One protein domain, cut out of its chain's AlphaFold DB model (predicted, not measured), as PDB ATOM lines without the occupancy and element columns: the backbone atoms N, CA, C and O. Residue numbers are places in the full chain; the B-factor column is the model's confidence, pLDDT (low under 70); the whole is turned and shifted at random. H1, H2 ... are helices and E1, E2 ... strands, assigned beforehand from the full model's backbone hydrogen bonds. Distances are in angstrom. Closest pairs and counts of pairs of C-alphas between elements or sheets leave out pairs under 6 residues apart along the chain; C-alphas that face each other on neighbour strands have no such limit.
ATOM      1  N   VAL A  25     170.760 184.614 296.626       41.19
ATOM      2  CA  VAL A  25     171.181 185.970 296.986       41.19
ATOM      3  C   VAL A  25     172.088 185.864 298.211       41.19
ATOM      4  O   VAL A  25     171.601 185.687 299.321       41.19
ATOM      5  N   GLY A  26     173.407 185.952 298.016       40.69
ATOM      6  CA  GLY A  26     174.333 186.203 299.128       40.69
ATOM      7  C   GLY A  26     175.771 185.721 298.959       40.69
ATOM      8  O   GLY A  26     176.662 186.302 299.564       40.69
ATOM      9  N   ILE A  27     176.041 184.708 298.133       44.22
ATOM     10  CA  ILE A  27     177.405 184.187 297.947       44.22
ATOM     11  C   ILE A  27     177.638 184.004 296.450       44.22
ATOM     12  O   ILE A  27     177.055 183.136 295.811       44.22
ATOM     13  N   MET A  28     178.457 184.887 295.877       47.22
ATOM     14  CA  MET A  28     178.733 185.002 294.442       47.22
ATOM     15  C   MET A  28     179.691 183.903 293.957       47.22
ATOM     16  O   MET A  28     180.717 184.176 293.341       47.22
ATOM     17  N   ILE A  29     179.388 182.650 294.286       54.53
ATOM     18  CA  ILE A  29     180.145 181.497 293.815       54.53
ATOM     19  C   ILE A  29     179.352 180.895 292.664       54.53
ATOM     20  O   ILE A  29     178.187 180.550 292.860       54.53
ATOM     21  N   PRO A  30     179.934 180.799 291.456       58.91
ATOM     22  CA  PRO A  30     179.222 180.369 290.262       58.91
ATOM     23  C   PRO A  30     179.083 178.843 290.258       58.91
ATOM     24  O   PRO A  30     179.644 178.152 289.405       58.91
ATOM     25  N   PHE A  31     178.369 178.298 291.241       64.25
ATOM     26  CA  PHE A  31     177.958 176.906 291.215       64.25
ATOM     27  C   PHE A  31     176.514 176.806 290.728       64.25
ATOM     28  O   PHE A  31     175.647 177.589 291.110       64.25
ATOM     29  N   ASN A  32     176.258 175.819 289.878       70.06
ATOM     30  CA  ASN A  32     174.909 175.378 289.559       70.06
ATOM     31  C   ASN A  32     174.692 174.048 290.269       70.06
ATOM     32  O   ASN A  32     175.407 173.090 289.993       70.06
ATOM     33  N   ALA A  33     173.725 173.981 291.178       72.69
ATOM     34  CA  ALA A  33     173.304 172.725 291.784       72.69
ATOM     35  C   ALA A  33     171.952 172.322 291.194       72.69
ATOM     36  O   ALA A  33     171.024 173.128 291.158       72.69
ATOM     37  N   VAL A  34     171.844 171.086 290.714       73.62
ATOM     38  CA  VAL A  34     170.598 170.527 290.178       73.62
ATOM     39  C   VAL A  34     170.274 169.223 290.878       73.62
ATOM     40  O   VAL A  34     171.161 168.417 291.160       73.62
ATOM     41  N   ARG A  35     168.988 168.998 291.135       74.50
ATOM     42  CA  ARG A  35     168.501 167.720 291.642       74.50
ATOM     43  C   ARG A  35     168.106 166.820 290.472       74.50
ATOM     44  O   ARG A  35     167.334 167.231 289.605       74.50
ATOM     45  N   SER A  36     168.644 165.605 290.428       73.50
ATOM     46  CA  SER A  36     168.242 164.577 289.474       73.50
ATOM     47  C   SER A  36     166.827 164.085 289.815       73.50
ATOM     48  O   SER A  36     166.437 164.080 290.988       73.50
ATOM     49  N   PRO A  37     166.047 163.609 288.831       69.88
ATOM     50  CA  PRO A  37     164.767 162.953 289.101       69.88
ATOM     51  C   PRO A  37     164.883 161.710 289.999       69.88
ATOM     52  O   PRO A  37     163.914 161.343 290.653       69.88
ATOM     53  N   ALA A  38     166.059 161.075 290.046       72.94
ATOM     54  CA  ALA A  38     166.356 159.954 290.937       72.94
ATOM     55  C   ALA A  38     166.707 160.398 292.373       72.94
ATOM     56  O   ALA A  38     166.845 159.560 293.260       72.94
ATOM     57  N   GLY A  39     166.797 161.708 292.622       70.44
ATOM     58  CA  GLY A  39     167.040 162.288 293.940       70.44
ATOM     59  C   GLY A  39     168.496 162.657 294.216       70.44
ATOM     60  O   GLY A  39     168.763 163.210 295.281       70.44
ATOM     61  N   ASP A  40     169.410 162.416 293.277       77.81
ATOM     62  CA  ASP A  40     170.811 162.833 293.388       77.81
ATOM     63  C   ASP A  40     170.932 164.352 293.293       77.81
ATOM     64  O   ASP A  40     170.129 165.010 292.636       77.81
ATOM     65  N   ILE A  41     171.976 164.921 293.886       77.94
ATOM     66  CA  ILE A  41     172.325 166.329 293.686       77.94
ATOM     67  C   ILE A  41     173.619 166.385 292.894       77.94
ATOM     68  O   ILE A  41     174.637 165.838 293.311       77.94
ATOM     69  N   VAL A  42     173.577 167.072 291.758       78.25
ATOM     70  CA  VAL A  42     174.736 167.306 290.903       78.25
ATOM     71  C   VAL A  42     175.123 168.770 291.019       78.25
ATOM     72  O   VAL A  42     174.314 169.655 290.744       78.25
ATOM     73  N   VAL A  43     176.364 169.022 291.427       77.38
ATOM     74  CA  VAL A  43     176.935 170.367 291.537       77.38
ATOM     75  C   VAL A  43     177.929 170.573 290.401       77.38
ATOM     76  O   VAL A  43     178.869 169.800 290.241       77.38
ATOM     77  N   PHE A  44     177.733 171.635 289.627       73.12
ATOM     78  CA  PHE A  44     178.628 172.077 288.566       73.12
ATOM     79  C   PHE A  44     179.332 173.359 288.989       73.12
ATOM     80  O   PHE A  44     178.677 174.362 289.277       73.12
ATOM     81  N   TYR A  45     180.659 173.348 288.952       70.81
ATOM     82  CA  TYR A  45     181.468 174.554 289.079       70.81
ATOM     83  C   TYR A  45     181.693 175.146 287.688       70.81
ATOM     84  O   TYR A  45     182.190 174.458 286.795       70.81
ATOM     85  N   VAL A  46     181.312 176.409 287.476       67.50
ATOM     86  CA  VAL A  46     181.612 177.115 286.224       67.50
ATOM     87  C   VAL A  46     182.889 177.927 286.425       67.50
ATOM     88  O   VAL A  46     182.877 178.956 287.096       67.50
ATOM     89  N   GLY A  47     183.991 177.467 285.830       69.12
ATOM     90  CA  GLY A  47     185.294 178.133 285.901       69.12
ATOM     91  C   GLY A  47     186.271 177.437 286.847       69.12
ATOM     92  O   GLY A  47     186.340 176.213 286.881       69.12
ATOM     93  N   ALA A  48     187.073 178.222 287.568       62.12
ATOM     94  CA  ALA A  48     188.050 177.688 288.511       62.12
ATOM     95  C   ALA A  48     187.362 177.084 289.743       62.12
ATOM     96  O   ALA A  48     186.324 177.579 290.188       62.12
ATOM     97  N   GLU A  49     187.971 176.042 290.310       63.84
ATOM     98  CA  GLU A  49     187.523 175.455 291.571       63.84
ATOM     99  C   GLU A  49     187.437 176.551 292.649       63.84
ATOM    100  O   GLU A  49     188.426 177.259 292.890       63.84
ATOM    101  N   PRO A  50     186.260 176.756 293.267       66.06
ATOM    102  CA  PRO A  50     186.082 177.851 294.199       66.06
ATOM    103  C   PRO A  50     186.879 177.577 295.472       66.06
ATOM    104  O   PRO A  50     186.625 176.617 296.196       66.06
ATOM    105  N   ARG A  51     187.832 178.461 295.776       74.75
ATOM    106  CA  ARG A  51     188.519 178.453 297.069       74.75
ATOM    107  C   ARG A  51     187.595 179.052 298.122       74.75
ATOM    108  O   ARG A  51     187.530 180.268 298.276       74.75
ATOM    109  N   LEU A  52     186.869 178.177 298.806       75.62
ATOM    110  CA  LEU A  52     185.981 178.525 299.911       75.62
ATOM    111  C   LEU A  52     186.787 178.746 301.190       75.62
ATOM    112  O   LEU A  52     187.677 177.955 301.510       75.62
ATOM    113  N   THR A  53     186.439 179.773 301.963       81.31
ATOM    114  CA  THR A  53     186.786 179.784 303.391       81.31
ATOM    115  C   THR A  53     185.954 178.730 304.128       81.31
ATOM    116  O   THR A  53     184.901 178.310 303.643       81.31
ATOM    117  N   SER A  54     186.384 178.305 305.319       80.19
ATOM    118  CA  SER A  54     185.655 177.294 306.103       80.19
ATOM    119  C   SER A  54     184.199 177.690 306.386       80.19
ATOM    120  O   SER A  54     183.312 176.844 306.344       80.19
ATOM    121  N   GLU A  55     183.943 178.979 306.619       79.75
ATOM    122  CA  GLU A  55     182.595 179.524 306.830       79.75
ATOM    123  C   GLU A  55     181.735 179.434 305.561       79.75
ATOM    124  O   GLU A  55     180.590 178.987 305.604       79.75
ATOM    125  N   GLN A  56     182.307 179.769 304.401       77.62
ATOM    126  CA  GLN A  56     181.618 179.663 303.112       77.62
ATOM    127  C   GLN A  56     181.343 178.207 302.726       77.62
ATOM    128  O   GLN A  56     180.290 177.910 302.166       77.62
ATOM    129  N   ALA A  57     182.265 177.295 303.042       80.62
ATOM    130  CA  ALA A  57     182.080 175.865 302.824       80.62
ATOM    131  C   ALA A  57     180.930 175.306 303.668       80.62
ATOM    132  O   ALA A  57     180.144 174.498 303.172       80.62
ATOM    133  N   LEU A  58     180.797 175.769 304.915       83.50
ATOM    134  CA  LEU A  58     179.690 175.383 305.781       83.50
ATOM    135  C   LEU A  58     178.352 175.895 305.237       83.50
ATOM    136  O   LEU A  58     177.437 175.097 305.039       83.50
ATOM    137  N   ALA A  59     178.265 177.187 304.909       80.75
ATOM    138  CA  ALA A  59     177.060 177.778 304.327       80.75
ATOM    139  C   ALA A  59     176.652 177.080 303.014       80.75
ATOM    140  O   ALA A  59     175.474 176.813 302.775       80.75
ATOM    141  N   PHE A  60     177.628 176.718 302.180       78.69
ATOM    142  CA  PHE A  60     177.400 175.953 300.956       78.69
ATOM    143  C   PHE A  60     176.846 174.546 301.239       78.69
ATOM    144  O   PHE A  60     175.874 174.118 300.614       78.69
ATOM    145  N   ALA A  61     177.420 173.826 302.205       82.38
ATOM    146  CA  ALA A  61     176.938 172.503 302.592       82.38
ATOM    147  C   ALA A  61     175.504 172.546 303.151       82.38
ATOM    148  O   ALA A  61     174.702 171.652 302.870       82.38
ATOM    149  N   GLU A  62     175.156 173.594 303.899       83.31
ATOM    150  CA  GLU A  62     173.794 173.817 304.394       83.31
ATOM    151  C   GLU A  62     172.801 174.056 303.251       83.31
ATOM    152  O   GLU A  62     171.714 173.477 303.255       83.31
ATOM    153  N   GLN A  63     173.190 174.817 302.226       76.81
ATOM    154  CA  GLN A  63     172.370 175.031 301.030       76.81
ATOM    155  C   GLN A  63     172.140 173.737 300.239       76.81
ATOM    156  O   GLN A  63     171.014 173.465 299.820       76.81
ATOM    157  N   LEU A  64     173.171 172.899 300.078       80.06
ATOM    158  CA  LEU A  64     173.018 171.583 299.446       80.06
ATOM    159  C   LEU A  64     172.097 170.668 300.254       80.06
ATOM    160  O   LEU A  64     171.279 169.947 299.683       80.06
ATOM    161  N   ARG A  65     172.204 170.710 301.585       79.75
ATOM    162  CA  ARG A  65     171.308 169.961 302.466       79.75
ATOM    163  C   ARG A  65     169.865 170.440 302.311       79.75
ATOM    164  O   ARG A  65     168.985 169.598 302.166       79.75
ATOM    165  N   ALA A  66     169.628 171.753 302.290       79.62
ATOM    166  CA  ALA A  66     168.299 172.319 302.070       79.62
ATOM    167  C   ALA A  66     167.704 171.839 300.734       79.62
ATOM    168  O   ALA A  66     166.592 171.312 300.712       79.62
ATOM    169  N   LEU A  67     168.491 171.888 299.656       73.94
ATOM    170  CA  LEU A  67     168.103 171.389 298.332       73.94
ATOM    171  C   LEU A  67     167.782 169.881 298.329       73.94
ATOM    172  O   LEU A  67     166.858 169.437 297.647       73.94
ATOM    173  N   ALA A  68     168.509 169.077 299.112       73.88
ATOM    174  CA  ALA A  68     168.216 167.650 299.280       73.88
ATOM    175  C   ALA A  68     166.866 167.412 299.963       73.88
ATOM    176  O   ALA A  68     166.133 166.481 299.613       73.88
ATOM    177  N   THR A  69     166.542 168.265 300.933       75.12
ATOM    178  CA  THR A  69     165.322 168.176 301.739       75.12
ATOM    179  C   THR A  69     164.104 168.833 301.103       75.12
ATOM    180  O   THR A  69     162.991 168.526 301.531       75.12
ATOM    181  N   GLU A  70     164.277 169.672 300.070       65.06
ATOM    182  CA  GLU A  70     163.189 170.181 299.223       65.06
ATOM    183  C   GLU A  70     162.560 169.022 298.449       65.06
ATOM    184  O   GLU A  70     162.845 168.737 297.286       65.06
TER     185      GLU A  70
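What this domain is: This is residues 25 to 70 of the 75 residues of an uncharacterized protein of Nonomuraea polychroma (UniProt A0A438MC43). A small two-stranded hairpin, E1 and E2, has one long helix, H1, over one face, roughly lengthwise and with few close contacts. The wedge between them narrows toward the hairpin's turn. The printed part has 46 residues, with two named strands and one named helix that follow each other along the chain as E1, E2, H1; the sheet E1 - E2 is antiparallel, and the class is mixed, helices and strands, with 26 residues in named elements. It is only just compact, close to loose, with a radius of gyration of the C-alphas of 11.1 A, and spans 30 by 21 by 18 A.

Where its parts are: E1, residues 31 to 35, measures 13.2 A from C-alpha 31 at (177.958, 176.906, 291.215). E2, residues 41 to 45, measures 13.1 A. H1, residues 54 to 69, measures 22.7 A and ends at C-alpha 69 at (165.322, 168.176, 301.739).

How they stand to each other: E1 and E2 form an antiparallel hairpin at 162 degrees, with N 32 and O 44 within hydrogen-bond range at 2.9 A. The closest C-alphas of E1 and H1, Arg 35 and Leu 67, are 7.6 A apart; those of E2 and H1, Ile 41 and Ala 68, 7.1 A. In H1 every O i to N i+4 pair is within hydrogen-bond range.

The domain as a whole: The farthest C-alphas, Pro 37 and Thr 53, are 31.2 A apart. The printed part has no cut and no long link. Confidence is under 70 at residues 25 to 31, 37, 46 to 50 and 70.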